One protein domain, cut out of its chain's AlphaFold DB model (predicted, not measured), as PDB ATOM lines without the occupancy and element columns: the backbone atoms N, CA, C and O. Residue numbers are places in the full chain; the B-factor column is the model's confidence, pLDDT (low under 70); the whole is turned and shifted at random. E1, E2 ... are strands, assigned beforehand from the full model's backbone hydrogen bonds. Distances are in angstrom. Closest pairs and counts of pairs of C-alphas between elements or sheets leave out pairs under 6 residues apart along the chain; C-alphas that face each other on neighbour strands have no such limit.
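AT A GLANCE: This is residues 44 to 115 and 250 to 387 of the 390 residues of an uncharacterized protein of Spirochaetae bacterium HGW-Spirochaetae-3 (UniProt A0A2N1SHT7). Little here is regular structure: the core is a sandwich of two strongly twisted antiparallel sheets, partly face to face, E2-E5-E10-E7-E8 and a branched sheet of E1, E3, E4, E6, E9 and E11. Eleven strands, in chain order, hold 81 of 210 printed residues, with no named helix. The whole is all strand and compact, radius of gyration of the C-alphas 17.0 A, spans 56 by 46 by 31 A.

IN THESE COORDINATES: The strands are E1, residues 46-51, E2, 77-79, E3, 92-95, E4, 109-114, E5, 255-259, E6, 272-280, E7, 303-312, E8, 315-325, E9, 336-341, E10, 357-364, and E11, 374-386, 33.0 A long. C-alpha 46 is at (19.700, -56.294, -4.663), C-alpha 386 at (22.762, -53.167, -3.771).

HOW THE PARTS SIT: E11 bends by 65 degrees at residue 377 and has antiparallel neighbour E6, N 276 to O 382 2.8 A. E8 and E9 come closest at C-alphas 322 and 340, 6.6 A.

THE WHOLE: Across the cut, residues 116-249, C-alphas 115 and 250 are 13.1 A apart. The link E6 to E7 is long. 22 printed residues have pLDDT under 70.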
ATOM      1  N   GLU A  44      20.228 -60.339  -8.326       58.62
ATOM      2  CA  GLU A  44      20.761 -61.180  -7.253       58.62
ATOM      3  C   GLU A  44      21.597 -60.431  -6.196       58.62
ATOM      4  O   GLU A  44      21.773 -60.954  -5.098       58.62
ATOM      5  N   TYR A  45      22.072 -59.215  -6.491       65.38
ATOM      6  CA  TYR A  45      22.816 -58.361  -5.546       65.38
ATOM      7  C   TYR A  45      21.947 -57.279  -4.893       65.38
ATOM      8  O   TYR A  45      22.427 -56.493  -4.075       65.38
ATOM      9  N   ARG A  46      20.663 -57.222  -5.252       70.19
ATOM     10  CA  ARG A  46      19.700 -56.294  -4.663       70.19
ATOM     11  C   ARG A  46      19.264 -56.814  -3.300       70.19
ATOM     12  O   ARG A  46      18.659 -57.887  -3.221       70.19
ATOM     13  N   ASP A  47      19.451 -56.027  -2.244       73.88
ATOM     14  CA  ASP A  47      18.701 -56.264  -1.014       73.88
ATOM     15  C   ASP A  47      17.255 -55.791  -1.212       73.88
ATOM     16  O   ASP A  47      16.878 -54.665  -0.901       73.88
ATOM     17  N   SER A  48      16.429 -56.677  -1.766       71.94
ATOM     18  CA  SER A  48      14.993 -56.427  -1.947       71.94
ATOM     19  C   SER A  48      14.198 -56.417  -0.635       71.94
ATOM     20  O   SER A  48      13.003 -56.126  -0.660       71.94
ATOM     21  N   SER A  49      14.830 -56.747   0.499       78.06
ATOM     22  CA  SER A  49      14.167 -56.798   1.803       78.06
ATOM     23  C   SER A  49      14.215 -55.473   2.565       78.06
ATOM     24  O   SER A  49      13.389 -55.266   3.456       78.06
ATOM     25  N   THR A  50      15.112 -54.557   2.180       87.56
ATOM     26  CA  THR A  50      15.353 -53.306   2.905       87.56
ATOM     27  C   THR A  50      15.096 -52.082   2.026       87.56
ATOM     28  O   THR A  50      15.930 -51.705   1.207       87.56
ATOM     29  N   ASN A  51      13.970 -51.403   2.260       92.25
ATOM     30  CA  ASN A  51      13.744 -50.044   1.765       92.25
ATOM     31  C   ASN A  51      14.168 -49.033   2.843       92.25
ATOM     32  O   ASN A  51      13.490 -48.884   3.861       92.25
ATOM     33  N   PHE A  52      15.259 -48.310   2.594       93.75
ATOM     34  CA  PHE A  52      15.860 -47.359   3.536       93.75
ATOM     35  C   PHE A  52      14.964 -46.158   3.851       93.75
ATOM     36  O   PHE A  52      15.171 -45.491   4.861       93.75
ATOM     37  N   ILE A  53      13.948 -45.899   3.024       94.62
ATOM     38  CA  ILE A  53      12.999 -44.798   3.217       94.62
ATOM     39  C   ILE A  53      11.576 -45.274   3.508       94.62
ATOM     40  O   ILE A  53      10.639 -44.490   3.430       94.62
ATOM     41  N   ALA A  54      11.396 -46.543   3.895       91.62
ATOM     42  CA  ALA A  54      10.075 -47.092   4.213       91.62
ATOM     43  C   ALA A  54       9.350 -46.333   5.341       91.62
ATOM     44  O   ALA A  54       8.124 -46.255   5.337       91.62
ATOM     45  N   ALA A  55      10.099 -45.777   6.298       90.88
ATOM     46  CA  ALA A  55       9.554 -44.973   7.394       90.88
ATOM     47  C   ALA A  55       9.217 -43.524   6.985       90.88
ATOM     48  O   ALA A  55       8.542 -42.824   7.736       90.88
ATOM     49  N   HIS A  56       9.656 -43.087   5.800       91.94
ATOM     50  CA  HIS A  56       9.554 -41.710   5.309       91.94
ATOM     51  C   HIS A  56       8.448 -41.601   4.257       91.94
ATOM     52  O   HIS A  56       8.701 -41.404   3.065       91.94
ATOM     53  N   SER A  57       7.203 -41.785   4.700       87.94
ATOM     54  CA  SER A  57       6.025 -41.684   3.832       87.94
ATOM     55  C   SER A  57       5.926 -40.310   3.164       87.94
ATOM     56  O   SER A  57       6.311 -39.295   3.751       87.94
ATOM     57  N   LEU A  58       5.387 -40.277   1.939       89.62
ATOM     58  CA  LEU A  58       5.058 -39.024   1.259       89.62
ATOM     59  C   LEU A  58       4.126 -38.201   2.148       89.62
ATOM     60  O   LEU A  58       3.113 -38.698   2.635       89.62
ATOM     61  N   THR A  59       4.493 -36.947   2.365       88.44
ATOM     62  CA  THR A  59       3.723 -35.986   3.150       88.44
ATOM     63  C   THR A  59       3.790 -34.648   2.442       88.44
ATOM     64  O   THR A  59       4.809 -34.339   1.825       88.44
ATOM     65  N   GLU A  60       2.701 -33.880   2.497       88.81
ATOM     66  CA  GLU A  60       2.691 -32.513   1.971       88.81
ATOM     67  C   GLU A  60       3.737 -31.691   2.719       88.81
ATOM     68  O   GLU A  60       3.636 -31.543   3.946       88.81
ATOM     69  N   PRO A  61       4.753 -31.157   2.023       87.31
ATOM     70  CA  PRO A  61       5.648 -30.226   2.666       87.31
ATOM     71  C   PRO A  61       4.900 -28.937   3.027       87.31
ATOM     72  O   PRO A  61       3.870 -28.618   2.428       87.31
ATOM     73  N   PRO A  62       5.436 -28.128   3.954       82.69
ATOM     74  CA  PRO A  62       4.987 -26.753   4.128       82.69
ATOM     75  C   PRO A  62       4.926 -25.997   2.795       82.69
ATOM     76  O   PRO A  62       5.718 -26.274   1.893       82.69
ATOM     77  N   LEU A  63       4.010 -25.027   2.705       80.50
ATOM     78  CA  LEU A  63       3.730 -24.263   1.485       80.50
ATOM     79  C   LEU A  63       5.016 -23.817   0.770       80.50
ATOM     80  O   LEU A  63       5.908 -23.231   1.398       80.50
ATOM     81  N   ALA A  64       5.092 -24.085  -0.537       74.31
ATOM     82  CA  ALA A  64       6.241 -23.796  -1.398       74.31
ATOM     83  C   ALA A  64       6.344 -22.299  -1.730       74.31
ATOM     84  O   ALA A  64       6.310 -21.904  -2.893       74.31
ATOM     85  N   THR A  65       6.420 -21.457  -0.700       71.44
ATOM     86  CA  THR A  65       6.449 -20.001  -0.851       71.44
ATOM     87  C   THR A  65       7.872 -19.462  -0.893       71.44
ATOM     88  O   THR A  65       8.834 -20.077  -0.422       71.44
ATOM     89  N   ASP A  66       7.995 -18.244  -1.399       65.12
ATOM     90  CA  ASP A  66       9.238 -17.487  -1.415       65.12
ATOM     91  C   ASP A  66       9.570 -16.809  -0.057       65.12
ATOM     92  O   ASP A  66      10.534 -16.037   0.055       65.12
ATOM     93  N   LEU A  67       8.803 -17.103   1.004       60.75
ATOM     94  CA  LEU A  67       9.040 -16.591   2.352       60.75
ATOM     95  C   LEU A  67      10.138 -17.393   3.062       60.75
ATOM     96  O   LEU A  67      10.025 -18.588   3.323       60.75
ATOM     97  N   VAL A  68      11.210 -16.687   3.417       51.75
ATOM     98  CA  VAL A  68      12.432 -17.239   4.013       51.75
ATOM     99  C   VAL A  68      12.146 -18.074   5.270       51.75
ATOM    100  O   VAL A  68      11.826 -17.542   6.331       51.75
ATOM    101  N   THR A  69      12.404 -19.378   5.175       50.94
ATOM    102  CA  THR A  69      12.885 -20.217   6.284       50.94
ATOM    103  C   THR A  69      14.027 -21.103   5.772       50.94
ATOM    104  O   THR A  69      13.996 -21.491   4.604       50.94
ATOM    105  N   PRO A  70      15.060 -21.398   6.589       52.25
ATOM    106  CA  PRO A  70      16.132 -22.310   6.194       52.25
ATOM    107  C   PRO A  70      15.577 -23.675   5.783       52.25
ATOM    108  O   PRO A  70      14.585 -24.148   6.336       52.25
ATOM    109  N   LEU A  71      16.234 -24.287   4.808       54.47
ATOM    110  CA  LEU A  71      15.707 -25.359   3.976       54.47
ATOM    111  C   LEU A  71      16.465 -26.648   4.300       54.47
ATOM    112  O   LEU A  71      17.230 -27.119   3.478       54.47
ATOM    113  N   ASP A  72      16.317 -27.181   5.515       61.66
ATOM    114  CA  ASP A  72      17.192 -28.263   6.001       61.66
ATOM    115  C   ASP A  72      16.496 -29.221   6.991       61.66
ATOM    116  O   ASP A  72      17.079 -29.613   8.003       61.66
ATOM    117  N   SER A  73      15.240 -29.620   6.754       72.50
ATOM    118  CA  SER A  73      14.680 -30.736   7.532       72.50
ATOM    119  C   SER A  73      15.193 -32.068   6.986       72.50
ATOM    120  O   SER A  73      14.783 -32.512   5.912       72.50
ATOM    121  N   LEU A  74      16.093 -32.700   7.734       85.12
ATOM    122  CA  LEU A  74      16.434 -34.106   7.534       85.12
ATOM    123  C   LEU A  74      15.215 -34.993   7.805       85.12
ATOM    124  O   LEU A  74      14.326 -34.625   8.576       85.12
ATOM    125  N   ALA A  75      15.199 -36.163   7.168       89.25
ATOM    126  CA  ALA A  75      14.193 -37.206   7.350       89.25
ATOM    127  C   ALA A  75      12.744 -36.779   7.044       89.25
ATOM    128  O   ALA A  75      11.803 -37.433   7.485       89.25
ATOM    129  N   LEU A  76      12.547 -35.692   6.293       90.81
ATOM    130  CA  LEU A  76      11.234 -35.211   5.866       90.81
ATOM    131  C   LEU A  76      11.261 -34.831   4.386       90.81
ATOM    132  O   LEU A  76      12.271 -34.337   3.879       90.81
ATOM    133  N   TRP A  77      10.138 -35.064   3.706       91.88
ATOM    134  CA  TRP A  77       9.927 -34.558   2.356       91.88
ATOM    135  C   TRP A  77       9.745 -33.041   2.409       91.88
ATOM    136  O   TRP A  77       8.916 -32.529   3.160       91.88
ATOM    137  N   ASP A  78      10.543 -32.327   1.623       90.31
ATOM    138  CA  ASP A  78      10.532 -30.873   1.545       90.31
ATOM    139  C   ASP A  78      10.688 -30.377   0.101       90.31
ATOM    140  O   ASP A  78      11.031 -31.136  -0.797       90.31
ATOM    141  N   TRP A  79      10.464 -29.097  -0.154       89.19
ATOM    142  CA  TRP A  79      10.781 -28.438  -1.409       89.19
ATOM    143  C   TRP A  79      12.267 -28.107  -1.467       89.19
ATOM    144  O   TRP A  79      12.805 -27.480  -0.559       89.19
ATOM    145  N   ALA A  80      12.948 -28.479  -2.555       86.56
ATOM    146  CA  ALA A  80      14.343 -28.095  -2.798       86.56
ATOM    147  C   ALA A  80      14.518 -26.580  -2.934       86.56
ATOM    148  O   ALA A  80      15.631 -26.063  -2.769       86.56
ATOM    149  N   TRP A  81      13.419 -25.898  -3.243       76.75
ATOM    150  CA  TRP A  81      13.288 -24.463  -3.319       76.75
ATOM    151  C   TRP A  81      12.286 -23.961  -2.272       76.75
ATOM    152  O   TRP A  81      11.120 -24.336  -2.280       76.75
ATOM    153  N   ARG A  82      12.763 -23.092  -1.380       67.62
ATOM    154  CA  ARG A  82      11.970 -22.209  -0.523       67.62
ATOM    155  C   ARG A  82      12.707 -20.883  -0.485       67.62
ATOM    156  O   ARG A  82      13.838 -20.847  -0.005       67.62
ATOM    157  N   GLY A  83      12.102 -19.817  -0.986       53.69
ATOM    158  CA  GLY A  83      12.649 -18.473  -0.814       53.69
ATOM    159  C   GLY A  83      13.920 -18.164  -1.601       53.69
ATOM    160  O   GLY A  83      15.039 -18.484  -1.204       53.69
ATOM    161  N   GLN A  84      13.753 -17.388  -2.663       53.16
ATOM    162  CA  GLN A  84      14.776 -16.499  -3.204       53.16
ATOM    163  C   GLN A  84      14.273 -15.062  -3.389       53.16
ATOM    164  O   GLN A  84      15.111 -14.161  -3.452       53.16
ATOM    165  N   THR A  85      12.951 -14.817  -3.437       54.47
ATOM    166  CA  THR A  85      12.428 -13.500  -3.862       54.47
ATOM    167  C   THR A  85      11.433 -12.794  -2.931       54.47
ATOM    168  O   THR A  85      11.050 -11.661  -3.217       54.47
ATOM    169  N   VAL A  86      11.126 -13.360  -1.752       63.88
ATOM    170  CA  VAL A  86      10.246 -12.755  -0.718       63.88
ATOM    171  C   VAL A  86       8.760 -12.653  -1.133       63.88
ATOM    172  O   VAL A  86       7.983 -11.936  -0.505       63.88
ATOM    173  N   ASP A  87       8.351 -13.380  -2.169       66.62
ATOM    174  CA  ASP A  87       6.955 -13.586  -2.563       66.62
ATOM    175  C   ASP A  87       6.257 -14.672  -1.705       66.62
ATOM    176  O   ASP A  87       6.890 -15.479  -1.026       66.62
ATOM    177  N   ILE A  88       4.927 -14.693  -1.713       75.50
ATOM    178  CA  ILE A  88       4.096 -15.752  -1.121       75.50
ATOM    179  C   ILE A  88       3.579 -16.740  -2.167       75.50
ATOM    180  O   ILE A  88       2.812 -17.635  -1.823       75.50
ATOM    181  N   PHE A  89       3.954 -16.556  -3.431       80.94
ATOM    182  CA  PHE A  89       3.491 -17.394  -4.523       80.94
ATOM    183  C   PHE A  89       3.990 -18.839  -4.377       80.94
ATOM    184  O   PHE A  89       5.154 -19.073  -4.044       80.94
ATOM    185  N   GLU A  90       3.096 -19.799  -4.618       85.31
ATOM    186  CA  GLU A  90       3.392 -21.230  -4.597       85.31
ATOM    187  C   GLU A  90       3.659 -21.721  -6.009       85.31
ATOM    188  O   GLU A  90       2.795 -21.697  -6.880       85.31
ATOM    189  N   TYR A  91       4.887 -22.162  -6.235       88.31
ATOM    190  CA  TYR A  91       5.352 -22.529  -7.566       88.31
ATOM    191  C   TYR A  91       5.350 -24.041  -7.811       88.31
ATOM    192  O   TYR A  91       5.438 -24.505  -8.949       88.31
ATOM    193  N   MET A  92       5.243 -24.811  -6.731       90.81
ATOM    194  CA  MET A  92       5.060 -26.251  -6.752       90.81
ATOM    195  C   MET A  92       4.079 -26.651  -5.664       90.81
ATOM    196  O   MET A  92       4.072 -26.058  -4.586       90.81
ATOM    197  N   THR A  93       3.296 -27.685  -5.930       91.88
ATOM    198  CA  THR A  93       2.336 -28.223  -4.969       91.88
ATOM    199  C   THR A  93       2.469 -29.741  -4.899       91.88
ATOM    200  O   THR A  93       2.881 -30.408  -5.852       91.88
ATOM    201  N   LEU A  94       2.169 -30.290  -3.723       93.56
ATOM    202  CA  LEU A  94       1.880 -31.706  -3.547       93.56
ATOM    203  C   LEU A  94       0.507 -31.771  -2.897       93.56
ATOM    204  O   LEU A  94       0.373 -31.349  -1.755       93.56
ATOM    205  N   ASP A  95      -0.486 -32.283  -3.614       92.62
ATOM    206  CA  ASP A  95      -1.815 -32.517  -3.055       92.62
ATOM    207  C   ASP A  95      -2.006 -34.003  -2.744       92.62
ATOM    208  O   ASP A  95      -2.043 -34.860  -3.633       92.62
ATOM    209  N   MET A  96      -2.130 -34.297  -1.453       90.62
ATOM    210  CA  MET A  96      -2.385 -35.617  -0.881       90.62
ATOM    211  C   MET A  96      -3.864 -35.799  -0.501       90.62
ATOM    212  O   MET A  96      -4.211 -36.783   0.154       90.62
ATOM    213  N   THR A  97      -4.756 -34.881  -0.898       83.75
ATOM    214  CA  THR A  97      -6.166 -34.877  -0.479       83.75
ATOM    215  C   THR A  97      -7.174 -34.825  -1.627       83.75
ATOM    216  O   THR A  97      -8.051 -35.687  -1.690       83.75
ATOM    217  N   THR A  98      -7.088 -33.843  -2.527       72.50
ATOM    218  CA  THR A  98      -8.140 -33.555  -3.522       72.50
ATOM    219  C   THR A  98      -7.981 -34.436  -4.756       72.50
ATOM    220  O   THR A  98      -8.962 -34.981  -5.261       72.50
ATOM    221  N   TYR A  99      -6.737 -34.647  -5.180       64.56
ATOM    222  CA  TYR A  99      -6.359 -35.520  -6.289       64.56
ATOM    223  C   TYR A  99      -5.658 -36.808  -5.835       64.56
ATOM    224  O   TYR A  99      -5.155 -37.571  -6.667       64.56
ATOM    225  N   ALA A 100      -5.665 -37.091  -4.527       63.56
ATOM    226  CA  ALA A 100      -5.091 -38.308  -3.974       63.56
ATOM    227  C   ALA A 100      -5.844 -39.550  -4.447       63.56
ATOM    228  O   ALA A 100      -6.979 -39.845  -4.063       63.56
ATOM    229  N   GLY A 101      -5.178 -40.286  -5.328       70.88
ATOM    230  CA  GLY A 101      -5.592 -41.613  -5.741       70.88
ATOM    231  C   GLY A 101      -5.025 -42.690  -4.826       70.88
ATOM    232  O   GLY A 101      -4.281 -42.442  -3.880       70.88
ATOM    233  N   THR A 102      -5.337 -43.932  -5.170       86.62
ATOM    234  CA  THR A 102      -4.669 -45.092  -4.588       86.62
ATOM    235  C   THR A 102      -3.501 -45.501  -5.483       86.62
ATOM    236  O   THR A 102      -3.675 -45.832  -6.663       86.62
ATOM    237  N   GLY A 103      -2.306 -45.462  -4.908       88.81
ATOM    238  CA  GLY A 103      -1.078 -45.981  -5.477       88.81
ATOM    239  C   GLY A 103      -1.065 -47.511  -5.580       88.81
ATOM    240  O   GLY A 103      -1.976 -48.210  -5.114       88.81
ATOM    241  N   PRO A 104      -0.020 -48.078  -6.199       90.25
ATOM    242  CA  PRO A 104       0.168 -49.522  -6.270       90.25
ATOM    243  C   PRO A 104       0.178 -50.160  -4.883       90.25
ATOM    244  O   PRO A 104       0.824 -49.671  -3.960       90.25
ATOM    245  N   GLY A 105      -0.531 -51.279  -4.735       84.44
ATOM    246  CA  GLY A 105      -0.605 -51.988  -3.457       84.44
ATOM    247  C   GLY A 105      -1.490 -51.319  -2.400       84.44
ATOM    248  O   GLY A 105      -1.482 -51.770  -1.260       84.44
ATOM    249  N   GLY A 106      -2.281 -50.302  -2.763       85.12
ATOM    250  CA  GLY A 106      -3.228 -49.673  -1.837       85.12
ATOM    251  C   GLY A 106      -2.675 -48.468  -1.076       85.12
ATOM    252  O   GLY A 106      -3.282 -48.066  -0.091       85.12
ATOM    253  N   THR A 107      -1.523 -47.942  -1.480       87.75
ATOM    254  CA  THR A 107      -0.834 -46.850  -0.785       87.75
ATOM    255  C   THR A 107      -1.360 -45.477  -1.185       87.75
ATOM    256  O   THR A 107      -2.062 -45.342  -2.189       87.75
ATOM    257  N   ASP A 108      -1.014 -44.452  -0.411       89.06
ATOM    258  CA  ASP A 108      -1.374 -43.075  -0.741       89.06
ATOM    259  C   ASP A 108      -0.570 -42.586  -1.956       89.06
ATOM    260  O   ASP A 108       0.631 -42.853  -2.084       89.06
ATOM    261  N   ALA A 109      -1.249 -41.877  -2.855       93.38
ATOM    262  CA  ALA A 109      -0.642 -41.183  -3.979       93.38
ATOM    263  C   ALA A 109      -0.843 -39.673  -3.835       93.38
ATOM    264  O   ALA A 109      -1.914 -39.234  -3.422       93.38
ATOM    265  N   GLY A 110       0.166 -38.902  -4.228       94.88
ATOM    266  CA  GLY A 110       0.100 -37.443  -4.273       94.88
ATOM    267  C   GLY A 110       0.123 -36.923  -5.701       94.88
ATOM    268  O   GLY A 110       0.808 -37.493  -6.553       94.88
ATOM    269  N   LEU A 111      -0.602 -35.837  -5.961       95.31
ATOM    270  CA  LEU A 111      -0.470 -35.063  -7.191       95.31
ATOM    271  C   LEU A 111       0.665 -34.056  -7.006       95.31
ATOM    272  O   LEU A 111       0.514 -33.083  -6.275       95.31
ATOM    273  N   LEU A 112       1.807 -34.322  -7.637       95.62
ATOM    274  CA  LEU A 112       2.948 -33.415  -7.664       95.62
ATOM    275  C   LEU A 112       2.853 -32.535  -8.909       95.62
ATOM    276  O   LEU A 112       2.840 -33.059 -10.024       95.62
ATOM    277  N   GLU A 113       2.854 -31.222  -8.723       94.25
ATOM    278  CA  GLU A 113       2.672 -30.255  -9.804       94.25
ATOM    279  C   GLU A 113       3.740 -29.157  -9.771       94.25
ATOM    280  O   GLU A 113       4.075 -28.618  -8.715       94.25
ATOM    281  N   THR A 114       4.265 -28.817 -10.951       93.69
ATOM    282  CA  THR A 114       4.890 -27.510 -11.195       93.69
ATOM    283  C   THR A 114       3.826 -26.587 -11.769       93.69
ATOM    284  O   THR A 114       3.304 -26.870 -12.850       93.69
ATOM    285  N   VAL A 115       3.538 -25.487 -11.072       91.56
ATOM    286  CA  VAL A 115       2.459 -24.559 -11.431       91.56
ATOM    287  C   VAL A 115       2.794 -23.834 -12.732       91.56
ATOM    288  O   VAL A 115       3.886 -23.281 -12.889       91.56
ATOM    289  N   ALA A 250      16.393 -24.702 -12.527       85.88
ATOM    290  CA  ALA A 250      15.465 -25.796 -12.849       85.88
ATOM    291  C   ALA A 250      15.631 -27.040 -11.941       85.88
ATOM    292  O   ALA A 250      14.686 -27.769 -11.669       85.88
ATOM    293  N   THR A 251      16.834 -27.263 -11.410       86.94
ATOM    294  CA  THR A 251      17.153 -28.345 -10.465       86.94
ATOM    295  C   THR A 251      16.566 -28.169  -9.064       86.94
ATOM    296  O   THR A 251      16.600 -29.127  -8.288       86.94
ATOM    297  N   LYS A 252      16.082 -26.974  -8.730       87.81
ATOM    298  CA  LYS A 252      15.461 -26.618  -7.450       87.81
ATOM    299  C   LYS A 252      13.936 -26.767  -7.466       87.81
ATOM    300  O   LYS A 252      13.326 -26.793  -6.406       87.81
ATOM    301  N   TRP A 253      13.346 -26.956  -8.640       89.75
ATOM    302  CA  TRP A 253      11.935 -27.292  -8.818       89.75
ATOM    303  C   TRP A 253      11.714 -28.779  -8.572       89.75
ATOM    304  O   TRP A 253      11.505 -29.581  -9.491       89.75
ATOM    305  N   SER A 254      11.871 -29.173  -7.318       92.62
ATOM    306  CA  SER A 254      11.707 -30.552  -6.909       92.62
ATOM    307  C   SER A 254      11.254 -30.672  -5.470       92.62
ATOM    308  O   SER A 254      11.570 -29.844  -4.616       92.62
ATOM    309  N   MET A 255      10.562 -31.772  -5.205       93.62
ATOM    310  CA  MET A 255      10.417 -32.302  -3.865       93.62
ATOM    311  C   MET A 255      11.651 -33.151  -3.543       93.62
ATOM    312  O   MET A 255      12.155 -33.877  -4.405       93.62
ATOM    313  N   VAL A 256      12.154 -33.060  -2.320       93.81
ATOM    314  CA  VAL A 256      13.377 -33.709  -1.863       93.81
ATOM    315  C   VAL A 256      13.201 -34.385  -0.519       93.81
ATOM    316  O   VAL A 256      12.509 -33.875   0.349       93.81
ATOM    317  N   LEU A 257      13.888 -35.505  -0.332       94.56
ATOM    318  CA  LEU A 257      14.101 -36.142   0.959       94.56
ATOM    319  C   LEU A 257      15.598 -36.121   1.248       94.56
ATOM    320  O   LEU A 257      16.390 -36.645   0.459       94.56
ATOM    321  N   ARG A 258      15.981 -35.507   2.367       92.12
ATOM    322  CA  ARG A 258      17.373 -35.452   2.822       92.12
ATOM    323  C   ARG A 258      17.594 -36.425   3.961       92.12
ATOM    324  O   ARG A 258      16.822 -36.426   4.913       92.12
ATOM    325  N   LEU A 259      18.634 -37.243   3.862       92.06
ATOM    326  CA  LEU A 259      18.920 -38.298   4.829       92.06
ATOM    327  C   LEU A 259      20.393 -38.268   5.208       92.06
ATOM    328  O   LEU A 259      21.270 -38.306   4.344       92.06
ATOM    329  N   SER A 260      20.649 -38.239   6.504       89.69
ATOM    330  CA  SER A 260      21.924 -38.608   7.103       89.69
ATOM    331  C   SER A 260      21.948 -40.117   7.404       89.69
ATOM    332  O   SER A 260      20.898 -40.771   7.385       89.69
ATOM    333  N   PRO A 261      23.117 -40.708   7.721       87.88
ATOM    334  CA  PRO A 261      23.208 -42.129   8.056       87.88
ATOM    335  C   PRO A 261      22.317 -42.581   9.217       87.88
ATOM    336  O   PRO A 261      21.934 -43.749   9.266       87.88
ATOM    337  N   VAL A 262      21.980 -41.683  10.147       86.25
ATOM    338  CA  VAL A 262      21.172 -42.001  11.336       86.25
ATOM    339  C   VAL A 262      19.664 -41.911  11.090       86.25
ATOM    340  O   VAL A 262      18.890 -42.391  11.915       86.25
ATOM    341  N   ASP A 263      19.240 -41.347   9.955       89.75
ATOM    342  CA  ASP A 263      17.822 -41.160   9.614       89.75
ATOM    343  C   ASP A 263      17.163 -42.427   9.047       89.75
ATOM    344  O   ASP A 263      15.961 -42.443   8.766       89.75
ATOM    345  N   THR A 264      17.932 -43.497   8.851       89.88
ATOM    346  CA  THR A 264      17.457 -44.767   8.298       89.88
ATOM    347  C   THR A 264      17.775 -45.924   9.238       89.88
ATOM    348  O   THR A 264      18.737 -45.895  10.008       89.88
ATOM    349  N   GLN A 265      16.971 -46.985   9.161       87.44
ATOM    350  CA  GLN A 265      17.258 -48.244   9.838       87.44
ATOM    351  C   GLN A 265      17.118 -49.403   8.838       87.44
ATOM    352  O   GLN A 265      15.994 -49.690   8.422       87.44
ATOM    353  N   PRO A 266      18.221 -50.079   8.452       87.88
ATOM    354  CA  PRO A 266      19.605 -49.884   8.907       87.88
ATOM    355  C   PRO A 266      20.201 -48.532   8.476       87.88
ATOM    356  O   PRO A 266      19.658 -47.860   7.599       87.88
ATOM    357  N   SER A 267      21.305 -48.128   9.111       88.75
ATOM    358  CA  SER A 267      22.022 -46.897   8.763       88.75
ATOM    359  C   SER A 267      22.550 -46.935   7.333       88.75
ATOM    360  O   SER A 267      22.932 -48.001   6.843       88.75
ATOM    361  N   LEU A 268      22.584 -45.775   6.672       87.81
ATOM    362  CA  LEU A 268      23.181 -45.661   5.342       87.81
ATOM    363  C   LEU A 268      24.661 -46.058   5.404       87.81
ATOM    364  O   LEU A 268      25.409 -45.579   6.253       87.81
ATOM    365  N   ALA A 269      25.069 -46.923   4.484       85.25
ATOM    366  CA  ALA A 269      26.431 -47.424   4.359       85.25
ATOM    367  C   ALA A 269      26.998 -47.140   2.959       85.25
ATOM    368  O   ALA A 269      26.225 -46.932   2.012       85.25
ATOM    369  N   PRO A 270      28.333 -47.111   2.787       84.25
ATOM    370  CA  PRO A 270      28.940 -46.951   1.470       84.25
ATOM    371  C   PRO A 270      28.492 -48.053   0.502       84.25
ATOM    372  O   PRO A 270      28.455 -49.227   0.866       84.25
ATOM    373  N   GLY A 271      28.175 -47.674  -0.736       82.75
ATOM    374  CA  GLY A 271      27.811 -48.611  -1.801       82.75
ATOM    375  C   GLY A 271      26.855 -48.010  -2.829       82.75
ATOM    376  O   GLY A 271      26.743 -46.784  -2.956       82.75
ATOM    377  N   ILE A 272      26.179 -48.897  -3.562       87.19
ATOM    378  CA  ILE A 272      25.297 -48.566  -4.683       87.19
ATOM    379  C   ILE A 272      23.845 -48.569  -4.215       87.19
ATOM    380  O   ILE A 272      23.352 -49.544  -3.650       87.19
ATOM    381  N   TYR A 273      23.135 -47.492  -4.533       91.25
ATOM    382  CA  TYR A 273      21.715 -47.354  -4.254       91.25
ATOM    383  C   TYR A 273      20.898 -47.230  -5.541       91.25
ATOM    384  O   TYR A 273      21.370 -46.773  -6.591       91.25
ATOM    385  N   GLU A 274      19.640 -47.633  -5.436       94.44
ATOM    386  CA  GLU A 274      18.612 -47.436  -6.446       94.44
ATOM    387  C   GLU A 274      17.428 -46.718  -5.814       94.44
ATOM    388  O   GLU A 274      16.794 -47.226  -4.888       94.44
ATOM    389  N   PHE A 275      17.145 -45.527  -6.328       96.81
ATOM    390  CA  PHE A 275      15.967 -44.761  -5.969       96.81
ATOM    391  C   PHE A 275      14.857 -45.057  -6.978       96.81
ATOM    392  O   PHE A 275      15.069 -44.909  -8.183       96.81
ATOM    393  N   SER A 276      13.683 -45.472  -6.508       97.00
ATOM    394  CA  SER A 276      12.518 -45.713  -7.353       97.00
ATOM    395  C   SER A 276      11.270 -44.984  -6.877       97.00
ATOM    396  O   SER A 276      11.159 -44.584  -5.718       97.00
ATOM    397  N   LEU A 277      10.350 -44.763  -7.814       96.75
ATOM    398  CA  LEU A 277       9.082 -44.079  -7.598       96.75
ATOM    399  C   LEU A 277       8.053 -44.588  -8.606       96.75
ATOM    400  O   LEU A 277       8.359 -44.701  -9.793       96.75
ATOM    401  N   TYR A 278       6.823 -44.832  -8.164       96.81
ATOM    402  CA  TYR A 278       5.720 -45.074  -9.085       96.81
ATOM    403  C   TYR A 278       5.129 -43.758  -9.561       96.81
ATOM    404  O   TYR A 278       4.852 -42.871  -8.757       96.81
ATOM    405  N   VAL A 279       4.906 -43.661 -10.868       96.62
ATOM    406  CA  VAL A 279       4.287 -42.499 -11.503       96.62
ATOM    407  C   VAL A 279       3.101 -42.902 -12.359       96.62
ATOM    408  O   VAL A 279       3.035 -44.030 -12.858       96.62
ATOM    409  N   LYS A 280       2.173 -41.970 -12.542       94.38
ATOM    410  CA  LYS A 280       1.031 -42.118 -13.440       94.38
ATOM    411  C   LYS A 280       0.538 -40.741 -13.891       94.38
ATOM    412  O   LYS A 280       0.553 -39.788 -13.113       94.38
ATOM    413  N   ARG A 281       0.052 -40.642 -15.129       94.31
ATOM    414  CA  ARG A 281      -0.669 -39.460 -15.606       94.31
ATOM    415  C   ARG A 281      -1.983 -39.283 -14.820       94.31
ATOM    416  O   ARG A 281      -2.744 -40.249 -14.693       94.31
ATOM    417  N   PRO A 282      -2.276 -38.084 -14.288       93.50
ATOM    418  CA  PRO A 282      -3.535 -37.842 -13.593       93.50
ATOM    419  C   PRO A 282      -4.753 -38.022 -14.534       93.50
ATOM    420  O   PRO A 282      -4.684 -37.593 -15.682       93.50
ATOM    421  N   PRO A 283      -5.885 -38.614 -14.088       87.62
ATOM    422  CA  PRO A 283      -7.021 -38.975 -14.958       87.62
ATOM    423  C   PRO A 283      -7.758 -37.840 -15.693       87.62
ATOM    424  O   PRO A 283      -8.614 -38.134 -16.524       87.62
ATOM    425  N   THR A 284      -7.476 -36.577 -15.382       88.12
ATOM    426  CA  THR A 284      -8.059 -35.395 -16.049       88.12
ATOM    427  C   THR A 284      -7.009 -34.518 -16.709       88.12
ATOM    428  O   THR A 284      -7.352 -33.497 -17.278       88.12
ATOM    429  N   HIS A 285      -5.738 -34.896 -16.615       92.44
ATOM    430  CA  HIS A 285      -4.650 -34.083 -17.121       92.44
ATOM    431  C   HIS A 285      -4.173 -34.635 -18.457       92.44
ATOM    432  O   HIS A 285      -4.016 -35.849 -18.629       92.44
ATOM    433  N   PHE A 286      -3.886 -33.741 -19.392       91.81
ATOM    434  CA  PHE A 286      -3.463 -34.102 -20.740       91.81
ATOM    435  C   PHE A 286      -2.071 -33.571 -21.029       91.81
ATOM    436  O   PHE A 286      -1.694 -32.501 -20.553       91.81
ATOM    437  N   PHE A 287      -1.288 -34.302 -21.821       91.31
ATOM    438  CA  PHE A 287      -0.018 -33.748 -22.270       91.31
ATOM    439  C   PHE A 287      -0.289 -32.561 -23.189       91.31
ATOM    440  O   PHE A 287      -1.247 -32.577 -23.965       91.31
ATOM    441  N   SER A 288       0.601 -31.569 -23.178       85.69
ATOM    442  CA  SER A 288       0.498 -30.418 -24.081       85.69
ATOM    443  C   SER A 288       0.458 -30.821 -25.557       85.69
ATOM    444  O   SER A 288      -0.039 -30.078 -26.387       85.69
ATOM    445  N   THR A 289       0.943 -32.012 -25.910       84.31
ATOM    446  CA  THR A 289       0.944 -32.544 -27.278       84.31
ATOM    447  C   THR A 289      -0.248 -33.453 -27.610       84.31
ATOM    448  O   THR A 289      -0.305 -33.994 -28.719       84.31
ATOM    449  N   ASP A 290      -1.165 -33.693 -26.669       88.12
ATOM    450  CA  ASP A 290      -2.304 -34.590 -26.878       88.12
ATOM    451  C   ASP A 290      -3.361 -33.935 -27.776       88.12
ATOM    452  O   ASP A 290      -4.122 -33.069 -27.355       88.12
ATOM    453  N   ALA A 291      -3.489 -34.432 -29.010       82.44
ATOM    454  CA  ALA A 291      -4.407 -33.879 -30.011       82.44
ATOM    455  C   ALA A 291      -5.891 -33.842 -29.581       82.44
ATOM    456  O   ALA A 291      -6.688 -33.121 -30.177       82.44
ATOM    457  N   THR A 292      -6.290 -34.649 -28.594       82.31
ATOM    458  CA  THR A 292      -7.684 -34.776 -28.137       82.31
ATOM    459  C   THR A 292      -8.019 -33.938 -26.910       82.31
ATOM    460  O   THR A 292      -9.152 -34.021 -26.441       82.31
ATOM    461  N   ARG A 293      -7.066 -33.183 -26.357       85.31
ATOM    462  CA  ARG A 293      -7.254 -32.521 -25.060       85.31
ATOM    463  C   ARG A 293      -8.256 -31.365 -25.065       85.31
ATOM    464  O   ARG A 293      -8.850 -31.088 -24.032       85.31
ATOM    465  N   GLY A 294      -8.486 -30.705 -26.200       86.81
ATOM    466  CA  GLY A 294      -9.341 -29.516 -26.214       86.81
ATOM    467  C   GLY A 294      -8.654 -28.291 -25.601       86.81
ATOM    468  O   GLY A 294      -7.444 -28.131 -25.703       86.81
ATOM    469  N   ASP A 295      -9.446 -27.468 -24.914       85.94
ATOM    470  CA  ASP A 295      -8.989 -26.252 -24.219       85.94
ATOM    471  C   ASP A 295      -8.661 -26.503 -22.732       85.94
ATOM    472  O   ASP A 295      -8.585 -25.553 -21.952       85.94
ATOM    473  N   ASP A 296      -8.536 -27.772 -22.329       87.38
ATOM    474  CA  ASP A 296      -8.302 -28.168 -20.938       87.38
ATOM    475  C   ASP A 296      -7.017 -27.526 -20.398       87.38
ATOM    476  O   ASP A 296      -5.978 -27.601 -21.050       87.38
ATOM    477  N   GLU A 297      -7.084 -26.880 -19.236       84.94
ATOM    478  CA  GLU A 297      -5.949 -26.188 -18.615       84.94
ATOM    479  C   GLU A 297      -5.154 -27.082 -17.651       84.94
ATOM    480  O   GLU A 297      -4.070 -26.691 -17.217       84.94
ATOM    481  N   ASP A 298      -5.630 -28.302 -17.385       90.12
ATOM    482  CA  ASP A 298      -4.959 -29.275 -16.527       90.12
ATOM    483  C   ASP A 298      -3.856 -30.017 -17.317       90.12
ATOM    484  O   ASP A 298      -4.083 -31.025 -18.000       90.12
ATOM    485  N   TYR A 299      -2.619 -29.517 -17.250       92.25
ATOM    486  CA  TYR A 299      -1.482 -30.095 -17.979       92.25
ATOM    487  C   TYR A 299      -0.864 -31.281 -17.237       92.25
ATOM    488  O   TYR A 299      -0.390 -31.166 -16.106       92.25
ATOM    489  N   ALA A 300      -0.762 -32.425 -17.909       94.31
ATOM    490  CA  ALA A 300       0.058 -33.532 -17.444       94.31
ATOM    491  C   ALA A 300       1.533 -33.218 -17.692       94.31
ATOM    492  O   ALA A 300       1.926 -32.815 -18.789       94.31
ATOM    493  N   SER A 301       2.369 -33.483 -16.694       94.69
ATOM    494  CA  SER A 301       3.810 -33.392 -16.858       94.69
ATOM    495  C   SER A 301       4.287 -34.400 -17.898       94.69
ATOM    496  O   SER A 301       4.063 -35.603 -17.775       94.69
ATOM    497  N   ARG A 302       5.011 -33.920 -18.909       92.31
ATOM    498  CA  ARG A 302       5.649 -34.784 -19.902       92.31
ATOM    499  C   ARG A 302       6.867 -35.522 -19.350       92.31
ATOM    500  O   ARG A 302       7.216 -36.585 -19.860       92.31
ATOM    501  N   PHE A 303       7.533 -34.979 -18.337       93.75
ATOM    502  CA  PHE A 303       8.786 -35.529 -17.844       93.75
ATOM    503  C   PHE A 303       8.790 -35.661 -16.334       93.75
ATOM    504  O   PHE A 303       8.485 -34.715 -15.627       93.75
ATOM    505  N   VAL A 304       9.300 -36.779 -15.836       96.75
ATOM    506  CA  VAL A 304       9.693 -36.885 -14.427       96.75
ATOM    507  C   VAL A 304      11.199 -37.011 -14.363       96.75
ATOM    508  O   VAL A 304      11.784 -37.814 -15.087       96.75
ATOM    509  N   THR A 305      11.841 -36.230 -13.505       97.75
ATOM    510  CA  THR A 305      13.274 -36.341 -13.237       97.75
ATOM    511  C   THR A 305      13.498 -36.839 -11.823       97.75
ATOM    512  O   THR A 305      13.061 -36.215 -10.857       97.75
ATOM    513  N   LEU A 306      14.233 -37.945 -11.714       98.31
ATOM    514  CA  LEU A 306      14.778 -38.428 -10.453       98.31
ATOM    515  C   LEU A 306      16.238 -37.981 -10.351       98.31
ATOM    516  O   LEU A 306      16.986 -38.049 -11.337       98.31
ATOM    517  N   ARG A 307      16.664 -37.552  -9.163       97.38
ATOM    518  CA  ARG A 307      18.061 -37.193  -8.888       97.38
ATOM    519  C   ARG A 307      18.494 -37.681  -7.510       97.38
ATOM    520  O   ARG A 307      17.725 -37.624  -6.559       97.38
ATOM    521  N   MET A 308      19.744 -38.128  -7.435       96.88
ATOM    522  CA  MET A 308      20.466 -38.433  -6.208       96.88
ATOM    523  C   MET A 308      21.702 -37.541  -6.117       96.88
ATOM    524  O   MET A 308      22.540 -37.525  -7.026       96.88
ATOM    525  N   THR A 309      21.819 -36.817  -5.013       94.19
ATOM    526  CA  THR A 309      22.926 -35.903  -4.731       94.19
ATOM    527  C   THR A 309      23.528 -36.254  -3.375       94.19
ATOM    528  O   THR A 309      22.796 -36.593  -2.453       94.19
ATOM    529  N   GLN A 310      24.850 -36.178  -3.247       92.12
ATOM    530  CA  GLN A 310      25.535 -36.244  -1.961       92.12
ATOM    531  C   GLN A 310      26.036 -34.857  -1.578       92.12
ATOM    532  O   GLN A 310      26.639 -34.172  -2.404       92.12
ATOM    533  N   THR A 311      25.802 -34.465  -0.334       90.00
ATOM    534  CA  THR A 311      26.394 -33.279   0.278       90.00
ATOM    535  C   THR A 311      27.343 -33.717   1.382       90.00
ATOM    536  O   THR A 311      26.936 -34.468   2.265       90.00
ATOM    537  N   THR A 312      28.585 -33.243   1.337       87.12
ATOM    538  CA  THR A 312      29.607 -33.483   2.362       87.12
ATOM    539  C   THR A 312      30.187 -32.139   2.783       87.12
ATOM    540  O   THR A 312      31.000 -31.542   2.077       87.12
ATOM    541  N   GLY A 313      29.744 -31.620   3.930       82.38
ATOM    542  CA  GLY A 313      30.078 -30.252   4.332       82.38
ATOM    543  C   GLY A 313      29.512 -29.229   3.339       82.38
ATOM    544  O   GLY A 313      28.300 -29.124   3.190       82.38
ATOM    545  N   SER A 314      30.377 -28.466   2.662       82.06
ATOM    546  CA  SER A 314      29.970 -27.510   1.617       82.06
ATOM    547  C   SER A 314      29.918 -28.103   0.208       82.06
ATOM    548  O   SER A 314      29.442 -27.438  -0.713       82.06
ATOM    549  N   ASP A 315      30.445 -29.312   0.021       86.75
ATOM    550  CA  ASP A 315      30.599 -29.907  -1.301       86.75
ATOM    551  C   ASP A 315      29.334 -30.674  -1.674       86.75
ATOM    552  O   ASP A 315      28.924 -31.593  -0.969       86.75
ATOM    553  N   VAL A 316      28.723 -30.293  -2.794       89.19
ATOM    554  CA  VAL A 316      27.505 -30.914  -3.325       89.19
ATOM    555  C   VAL A 316      27.836 -31.591  -4.649       89.19
ATOM    556  O   VAL A 316      28.279 -30.940  -5.597       89.19
ATOM    557  N   GLN A 317      27.583 -32.895  -4.740       92.00
ATOM    558  CA  GLN A 317      27.840 -33.699  -5.930       92.00
ATOM    559  C   GLN A 317      26.574 -34.427  -6.383       92.00
ATOM    560  O   GLN A 317      26.007 -35.234  -5.651       92.00
ATOM    561  N   THR A 318      26.156 -34.210  -7.630       93.94
ATOM    562  CA  THR A 318      25.138 -35.061  -8.263       93.94
ATOM    563  C   THR A 318      25.757 -36.411  -8.609       93.94
ATOM    564  O   THR A 318      26.672 -36.481  -9.428       93.94
ATOM    565  N   ILE A 319      25.242 -37.473  -7.998       94.25
ATOM    566  CA  ILE A 319      25.717 -38.847  -8.188       94.25
ATOM    567  C   ILE A 319      24.994 -39.509  -9.358       94.25
ATOM    568  O   ILE A 319      25.610 -40.161 -10.197       94.25
ATOM    569  N   ALA A 320      23.678 -39.317  -9.436       95.06
ATOM    570  CA  ALA A 320      22.856 -39.847 -10.513       95.06
ATOM    571  C   ALA A 320      21.699 -38.893 -10.812       95.06
ATOM    572  O   ALA A 320      21.126 -38.284  -9.911       95.06
ATOM    573  N   MET A 321      21.332 -38.778 -12.083       96.38
ATOM    574  CA  MET A 321      20.159 -38.028 -12.520       96.38
ATOM    575  C   MET A 321      19.623 -38.649 -13.801       96.38
ATOM    576  O   MET A 321      20.399 -38.961 -14.708       96.38
ATOM    577  N   LYS A 322      18.305 -38.807 -13.891       96.62
ATOM    578  CA  LYS A 322      17.649 -39.286 -15.105       96.62
ATOM    579  C   LYS A 322      16.268 -38.668 -15.246       96.62
ATOM    580  O   LYS A 322      15.487 -38.677 -14.298       96.62
ATOM    581  N   SER A 323      15.987 -38.171 -16.446       96.31
ATOM    582  CA  SER A 323      14.662 -37.722 -16.866       96.31
ATOM    583  C   SER A 323      13.994 -38.814 -17.697       96.31
ATOM    584  O   SER A 323      14.627 -39.416 -18.568       96.31
ATOM    585  N   TYR A 324      12.724 -39.072 -17.419       95.69
ATOM    586  CA  TYR A 324      11.890 -40.061 -18.093       95.69
ATOM    587  C   TYR A 324      10.805 -39.315 -18.863       95.69
ATOM    588  O   TYR A 324      10.144 -38.459 -18.283       95.69
ATOM    589  N   ASP A 325      10.641 -39.623 -20.150       93.44
ATOM    590  CA  ASP A 325       9.546 -39.086 -20.966       93.44
ATOM    591  C   ASP A 325       8.291 -39.935 -20.731       93.44
ATOM    592  O   ASP A 325       8.241 -41.105 -21.121       93.44
ATOM    593  N   LEU A 326       7.295 -39.358 -20.061       92.25
ATOM    594  CA  LEU A 326       6.038 -40.023 -19.731       92.25
ATOM    595  C   LEU A 326       5.173 -40.280 -20.969       92.25
ATOM    596  O   LEU A 326       4.409 -41.243 -20.981       92.25
ATOM    597  N   THR A 327       5.343 -39.498 -22.039       89.06
ATOM    598  CA  THR A 327       4.637 -39.731 -23.314       89.06
ATOM    599  C   THR A 327       5.136 -40.985 -24.032       89.06
ATOM    600  O   THR A 327       4.443 -41.535 -24.885       89.06
ATOM    601  N   ALA A 328       6.335 -41.460 -23.680       87.38
ATOM    602  CA  ALA A 328       6.945 -42.654 -24.251       87.38
ATOM    603  C   ALA A 328       6.659 -43.930 -23.442       87.38
ATOM    604  O   ALA A 328       7.152 -45.006 -23.799       87.38
ATOM    605  N   LEU A 329       5.894 -43.836 -22.348       85.50
ATOM    606  CA  LEU A 329       5.459 -45.008 -21.597       85.50
ATOM    607  C   LEU A 329       4.414 -45.799 -22.391       85.50
ATOM    608  O   LEU A 329       3.614 -45.235 -23.131       85.50
ATOM    609  N   ALA A 330       4.424 -47.125 -22.227       77.06
ATOM    610  CA  ALA A 330       3.503 -48.012 -22.941       77.06
ATOM    611  C   ALA A 330       2.028 -47.720 -22.610       77.06
ATOM    612  O   ALA A 330       1.169 -47.877 -23.475       77.06
ATOM    613  N   ASP A 331       1.762 -47.302 -21.372       86.31
ATOM    614  CA  ASP A 331       0.465 -46.814 -20.916       86.31
ATOM    615  C   ASP A 331       0.690 -45.734 -19.835       86.31
ATOM    616  O   ASP A 331       1.058 -46.074 -18.706       86.31
ATOM    617  N   PRO A 332       0.528 -44.438 -20.159       81.94
ATOM    618  CA  PRO A 332       0.729 -43.354 -19.198       81.94
ATOM    619  C   PRO A 332      -0.355 -43.320 -18.108       81.94
ATOM    620  O   PRO A 332      -0.141 -42.711 -17.060       81.94
ATOM    621  N   ASP A 333      -1.491 -43.994 -18.312       86.19
ATOM    622  CA  ASP A 333      -2.609 -44.040 -17.365       86.19
ATOM    623  C   ASP A 333      -2.494 -45.211 -16.377       86.19
ATOM    624  O   ASP A 333      -3.358 -45.405 -15.511       86.19
ATOM    625  N   VAL A 334      -1.415 -45.988 -16.459       91.81
ATOM    626  CA  VAL A 334      -1.098 -47.078 -15.536       91.81
ATOM    627  C   VAL A 334       0.121 -46.710 -14.704       91.81
ATOM    628  O   VAL A 334       1.091 -46.123 -15.180       91.81
ATOM    629  N   TRP A 335       0.069 -47.090 -13.428       95.12
ATOM    630  CA  TRP A 335       1.199 -46.949 -12.523       95.12
ATOM    631  C   TRP A 335       2.440 -47.643 -13.081       95.12
ATOM    632  O   TRP A 335       2.457 -48.861 -13.257       95.12
ATOM    633  N   THR A 336       3.484 -46.855 -13.314       95.88
ATOM    634  CA  THR A 336       4.767 -47.313 -13.838       95.88
ATOM    635  C   THR A 336       5.864 -46.989 -12.838       95.88
ATOM    636  O   THR A 336       5.970 -45.853 -12.383       95.88
ATOM    637  N   GLU A 337       6.693 -47.973 -12.493       96.19
ATOM    638  CA  GLU A 337       7.860 -47.744 -11.641       96.19
ATOM    639  C   GLU A 337       9.003 -47.128 -12.459       96.19
ATOM    640  O   GLU A 337       9.460 -47.701 -13.450       96.19
ATOM    641  N   LEU A 338       9.483 -45.964 -12.030       97.06
ATOM    642  CA  LEU A 338      10.705 -45.342 -12.524       97.06
ATOM    643  C   LEU A 338      11.852 -45.683 -11.576       97.06
ATOM    644  O   LEU A 338      11.708 -45.533 -10.367       97.06
ATOM    645  N   THR A 339      12.998 -46.099 -12.115       96.38
ATOM    646  CA  THR A 339      14.165 -46.514 -11.318       96.38
ATOM    647  C   THR A 339      15.427 -45.761 -11.726       96.38
ATOM    648  O   THR A 339      15.845 -45.790 -12.891       96.38
ATOM    649  N   LEU A 340      16.052 -45.081 -10.767       96.56
ATOM    650  CA  LEU A 340      17.333 -44.397 -10.889       96.56
ATOM    651  C   LEU A 340      18.387 -45.161 -10.089       96.56
ATOM    652  O   LEU A 340      18.459 -45.051  -8.867       96.56
ATOM    653  N   ARG A 341      19.241 -45.900 -10.795       92.06
ATOM    654  CA  ARG A 341      20.394 -46.583 -10.201       92.06
ATOM    655  C   ARG A 341      21.646 -45.719 -10.302       92.06
ATOM    656  O   ARG A 341      21.868 -45.072 -11.327       92.06
ATOM    657  N   MET A 342      22.472 -45.738  -9.260       90.62
ATOM    658  CA  MET A 342      23.799 -45.123  -9.309       90.62
ATOM    659  C   MET A 342      24.667 -45.773 -10.407       90.62
ATOM    660  O   MET A 342      24.606 -46.993 -10.596       90.62
ATOM    661  N   PRO A 343      25.465 -44.993 -11.161       86.00
ATOM    662  CA  PRO A 343      26.412 -45.553 -12.118       86.00
ATOM    663  C   PRO A 343      27.466 -46.424 -11.422       86.00
ATOM    664  O   PRO A 343      27.893 -46.118 -10.312       86.00
ATOM    665  N   SER A 344      27.950 -47.464 -12.104       78.88
ATOM    666  CA  SER A 344      29.061 -48.279 -11.592       78.88
ATOM    667  C   SER A 344      30.288 -47.409 -11.285       78.88
ATOM    668  O   SER A 344      30.637 -46.517 -12.063       78.88
ATOM    669  N   GLY A 345      30.921 -47.648 -10.134       76.25
ATOM    670  CA  GLY A 345      32.049 -46.857  -9.632       76.25
ATOM    671  C   GLY A 345      31.668 -45.504  -9.021       76.25
ATOM    672  O   GLY A 345      32.553 -44.779  -8.571       76.25
ATOM    673  N   SER A 346      30.378 -45.154  -8.991       77.38
ATOM    674  CA  SER A 346      29.863 -44.035  -8.200       77.38
ATOM    675  C   SER A 346      29.291 -44.595  -6.906       77.38
ATOM    676  O   SER A 346      28.266 -45.265  -6.944       77.38
ATOM    677  N   ASN A 347      29.935 -44.303  -5.779       77.56
ATOM    678  CA  ASN A 347      29.488 -44.737  -4.458       77.56
ATOM    679  C   ASN A 347      29.233 -43.513  -3.587       77.56
ATOM    680  O   ASN A 347      29.990 -42.540  -3.646       77.56
ATOM    681  N   PHE A 348      28.190 -43.572  -2.759       81.88
ATOM    682  CA  PHE A 348      28.097 -42.627  -1.658       81.88
ATOM    683  C   PHE A 348      29.228 -42.914  -0.678       81.88
ATOM    684  O   PHE A 348      29.542 -44.069  -0.381       81.88
ATOM    685  N   THR A 349      29.844 -41.850  -0.186       78.94
ATOM    686  CA  THR A 349      30.883 -41.945   0.838       78.94
ATOM    687  C   THR A 349      30.267 -41.634   2.188       78.94
ATOM    688  O   THR A 349      29.899 -40.492   2.441       78.94
ATOM    689  N   PHE A 350      30.112 -42.653   3.029       79.31
ATOM    690  CA  PHE A 350      29.652 -42.464   4.398       79.31
ATOM    691  C   PHE A 350      30.790 -42.744   5.373       79.31
ATOM    692  O   PHE A 350      31.492 -43.747   5.250       79.31
ATOM    693  N   ASP A 351      30.971 -41.831   6.309       70.56
ATOM    694  CA  ASP A 351      31.744 -41.982   7.522       70.56
ATOM    695  C   ASP A 351      30.725 -42.093   8.659       70.56
ATOM    696  O   ASP A 351      29.910 -41.186   8.853       70.56
ATOM    697  N   GLU A 352      30.739 -43.227   9.362       57.41
ATOM    698  CA  GLU A 352      29.774 -43.560  10.419       57.41
ATOM    699  C   GLU A 352      29.772 -42.521  11.559       57.41
ATOM    700  O   GLU A 352      28.807 -42.443  12.317       57.41
ATOM    701  N   ASP A 353      30.815 -41.686  11.636       58.44
ATOM    702  CA  ASP A 353      31.026 -40.693  12.688       58.44
ATOM    703  C   ASP A 353      30.618 -39.251  12.307       58.44
ATOM    704  O   ASP A 353      30.787 -38.339  13.125       58.44
ATOM    705  N   THR A 354      30.090 -38.990  11.095       62.81
ATOM    706  CA  THR A 354      29.798 -37.607  10.653       62.81
ATOM    707  C   THR A 354      28.341 -37.355  10.250       62.81
ATOM    708  O   THR A 354      27.846 -37.856   9.247       62.81
ATOM    709  N   GLU A 355      27.669 -36.454  10.976       66.06
ATOM    710  CA  GLU A 355      26.337 -35.925  10.614       66.06
ATOM    711  C   GLU A 355      26.377 -34.994   9.384       66.06
ATOM    712  O   GLU A 355      25.348 -34.556   8.878       66.06
ATOM    713  N   THR A 356      27.573 -34.660   8.887       75.50
ATOM    714  CA  THR A 356      27.771 -33.701   7.788       75.50
ATOM    715  C   THR A 356      27.573 -34.294   6.396       75.50
ATOM    716  O   THR A 356      27.693 -33.566   5.409       75.50
ATOM    717  N   GLN A 357      27.345 -35.605   6.307       86.56
ATOM    718  CA  GLN A 357      27.109 -36.311   5.055       86.56
ATOM    719  C   GLN A 357      25.622 -36.584   4.889       86.56
ATOM    720  O   GLN A 357      25.013 -37.314   5.667       86.56
ATOM    721  N   VAL A 358      25.050 -35.996   3.848       90.00
ATOM    722  CA  VAL A 358      23.620 -36.061   3.567       90.00
ATOM    723  C   VAL A 358      23.427 -36.527   2.135       90.00
ATOM    724  O   VAL A 358      24.043 -35.988   1.213       90.00
ATOM    725  N   ILE A 359      22.551 -37.504   1.932       92.81
ATOM    726  CA  ILE A 359      22.006 -37.792   0.607       92.81
ATOM    727  C   ILE A 359      20.720 -37.003   0.408       92.81
ATOM    728  O   ILE A 359      19.895 -36.902   1.310       92.81
ATOM    729  N   GLU A 360      20.548 -36.444  -0.780       94.25
ATOM    730  CA  GLU A 360      19.311 -35.818  -1.227       94.25
ATOM    731  C   GLU A 360      18.733 -36.674  -2.356       94.25
ATOM    732  O   GLU A 360      19.351 -36.829  -3.416       94.25
ATOM    733  N   LEU A 361      17.548 -37.231  -2.118       96.56
ATOM    734  CA  LEU A 361      16.710 -37.857  -3.133       96.56
ATOM    735  C   LEU A 361      15.734 -36.805  -3.636       96.56
ATOM    736  O   LEU A 361      15.091 -36.148  -2.830       96.56
ATOM    737  N   SER A 362      15.610 -36.638  -4.946       96.25
ATOM    738  CA  SER A 362      14.823 -35.559  -5.539       96.25
ATOM    739  C   SER A 362      13.873 -36.089  -6.603       96.25
ATOM    740  O   SER A 362      14.285 -36.856  -7.476       96.25
ATOM    741  N   ILE A 363      12.635 -35.599  -6.576       97.38
ATOM    742  CA  ILE A 363      11.571 -35.860  -7.548       97.38
ATOM    743  C   ILE A 363      11.144 -34.518  -8.148       97.38
ATOM    744  O   ILE A 363      10.737 -33.612  -7.427       97.38
ATOM    745  N   SER A 364      11.247 -34.380  -9.465       96.06
ATOM    746  CA  SER A 364      10.809 -33.189 -10.198       96.06
ATOM    747  C   SER A 364       9.818 -33.598 -11.285       96.06
ATOM    748  O   SER A 364      10.143 -34.512 -12.049       96.06
ATOM    749  N   PRO A 365       8.650 -32.945 -11.410       95.38
ATOM    750  CA  PRO A 365       7.686 -33.225 -12.468       95.38
ATOM    751  C   PRO A 365       8.056 -32.471 -13.758       95.38
ATOM    752  O   PRO A 365       7.184 -32.009 -14.483       95.38
ATOM    753  N   MET A 366       9.349 -32.290 -14.049       92.75
ATOM    754  CA  MET A 366       9.810 -31.708 -15.308       92.75
ATOM    755  C   MET A 366      11.235 -32.155 -15.656       92.75
ATOM    756  O   MET A 366      11.942 -32.771 -14.851       92.75
ATOM    757  N   ASN A 367      11.684 -31.837 -16.872       91.56
ATOM    758  CA  ASN A 367      13.066 -32.022 -17.310       91.56
ATOM    759  C   ASN A 367      13.847 -30.709 -17.131       91.56
ATOM    760  O   ASN A 367      13.520 -29.733 -17.801       91.56
ATOM    761  N   PRO A 368      14.930 -30.663 -16.331       87.75
ATOM    762  CA  PRO A 368      15.705 -29.436 -16.142       87.75
ATOM    763  C   PRO A 368      16.292 -28.829 -17.427       87.75
ATOM    764  O   PRO A 368      16.603 -27.642 -17.449       87.75
ATOM    765  N   SER A 369      16.467 -29.627 -18.486       85.00
ATOM    766  CA  SER A 369      16.992 -29.163 -19.784       85.00
ATOM    767  C   SER A 369      15.908 -28.641 -20.731       85.00
ATOM    768  O   SER A 369      16.225 -28.000 -21.729       85.00
ATOM    769  N   ALA A 370      14.646 -28.963 -20.454       81.69
ATOM    770  CA  ALA A 370      13.485 -28.573 -21.247       81.69
ATOM    771  C   ALA A 370      12.287 -28.430 -20.296       81.69
ATOM    772  O   ALA A 370      11.419 -29.306 -20.266       81.69
ATOM    773  N   PRO A 371      12.311 -27.410 -19.427       83.38
ATOM    774  CA  PRO A 371      11.390 -27.363 -18.312       83.38
ATOM    775  C   PRO A 371      10.016 -26.859 -18.784       83.38
ATOM    776  O   PRO A 371       9.902 -25.928 -19.583       83.38
ATOM    777  N   GLU A 372       8.977 -27.543 -18.323       87.81
ATOM    778  CA  GLU A 372       7.576 -27.368 -18.703       87.81
ATOM    779  C   GLU A 372       6.743 -27.608 -17.442       87.81
ATOM    780  O   GLU A 372       7.065 -28.509 -16.660       87.81
ATOM    781  N   ALA A 373       5.731 -26.775 -17.220       92.12
ATOM    782  CA  ALA A 373       4.802 -26.934 -16.112       92.12
ATOM    783  C   ALA A 373       3.892 -28.152 -16.334       92.12
ATOM    784  O   ALA A 373       3.668 -28.584 -17.465       92.12
ATOM    785  N   GLY A 374       3.356 -28.702 -15.250       94.19
ATOM    786  CA  GLY A 374       2.426 -29.822 -15.315       94.19
ATOM    787  C   GLY A 374       2.468 -30.717 -14.087       94.19
ATOM    788  O   GLY A 374       3.356 -30.609 -13.235       94.19
ATOM    789  N   ALA A 375       1.503 -31.632 -14.031       95.44
ATOM    790  CA  ALA A 375       1.266 -32.488 -12.881       95.44
ATOM    791  C   ALA A 375       1.445 -33.981 -13.176       95.44
ATOM    792  O   ALA A 375       1.238 -34.471 -14.290       95.44
ATOM    793  N   VAL A 376       1.820 -34.729 -12.144       96.38
ATOM    794  CA  VAL A 376       1.997 -36.181 -12.181       96.38
ATOM    795  C   VAL A 376       1.570 -36.787 -10.851       96.38
ATOM    796  O   VAL A 376       1.855 -36.241  -9.787       96.38
ATOM    797  N   LEU A 377       0.903 -37.941 -10.893       96.12
ATOM    798  CA  LEU A 377       0.659 -38.719  -9.685       96.12
ATOM    799  C   LEU A 377       1.928 -39.476  -9.309       96.12
ATOM    800  O   LEU A 377       2.497 -40.173 -10.151       96.12
ATOM    801  N   ILE A 378       2.335 -39.382  -8.047       96.50
ATOM    802  CA  ILE A 378       3.497 -40.076  -7.491       96.50
ATOM    803  C   ILE A 378       3.089 -40.962  -6.313       96.50
ATOM    804  O   ILE A 378       2.207 -40.605  -5.534       96.50
ATOM    805  N   ALA A 379       3.725 -42.123  -6.172       95.62
ATOM    806  CA  ALA A 379       3.479 -43.041  -5.063       95.62
ATOM    807  C   ALA A 379       4.700 -43.919  -4.763       95.62
ATOM    808  O   ALA A 379       5.529 -44.179  -5.636       95.62
ATOM    809  N   ASN A 380       4.763 -44.435  -3.534       93.88
ATOM    810  CA  ASN A 380       5.730 -45.448  -3.088       93.88
ATOM    811  C   ASN A 380       7.190 -45.139  -3.449       93.88
ATOM    812  O   ASN A 380       7.821 -45.948  -4.136       93.88
ATOM    813  N   PRO A 381       7.751 -43.998  -3.006       95.75
ATOM    814  CA  PRO A 381       9.183 -43.793  -3.127       95.75
ATOM    815  C   PRO A 381       9.927 -44.899  -2.364       95.75
ATOM    816  O   PRO A 381       9.543 -45.289  -1.257       95.75
ATOM    817  N   SER A 382      11.002 -45.407  -2.954       95.50
ATOM    818  CA  SER A 382      11.825 -46.450  -2.350       95.50
ATOM    819  C   SER A 382      13.302 -46.208  -2.606       95.50
ATOM    820  O   SER A 382      13.692 -45.825  -3.704       95.50
ATOM    821  N   LEU A 383      14.134 -46.485  -1.607       95.50
ATOM    822  CA  LEU A 383      15.586 -46.451  -1.711       95.50
ATOM    823  C   LEU A 383      16.115 -47.832  -1.336       95.50
ATOM    824  O   LEU A 383      16.081 -48.220  -0.170       95.50
ATOM    825  N   MET A 384      16.573 -48.573  -2.340       92.94
ATOM    826  CA  MET A 384      17.100 -49.926  -2.179       92.94
ATOM    827  C   MET A 384      18.623 -49.907  -2.248       92.94
ATOM    828  O   MET A 384      19.205 -49.160  -3.038       92.94
ATOM    829  N   PHE A 385      19.259 -50.760  -1.452       88.25
ATOM    830  CA  PHE A 385      20.705 -50.956  -1.476       88.25
ATOM    831  C   PHE A 385      21.066 -52.184  -2.309       88.25
ATOM    832  O   PHE A 385      20.420 -53.234  -2.233       88.25
ATOM    833  N   TYR A 386      22.118 -52.052  -3.103       81.50
ATOM    834  CA  TYR A 386      22.762 -53.167  -3.771       81.50
ATOM    835  C   TYR A 386      24.010 -53.486  -2.976       81.50
ATOM    836  O   TYR A 386      24.893 -52.642  -2.832       81.50
ATOM    837  N   ILE A 387      24.060 -54.710  -2.452       67.31
ATOM    838  CA  ILE A 387      25.266 -55.222  -1.821       67.31
ATOM    839  C   ILE A 387      26.305 -55.244  -2.932       67.31
ATOM    840  O   ILE A 387      26.180 -56.031  -3.875       67.31
TER     841      ILE A 387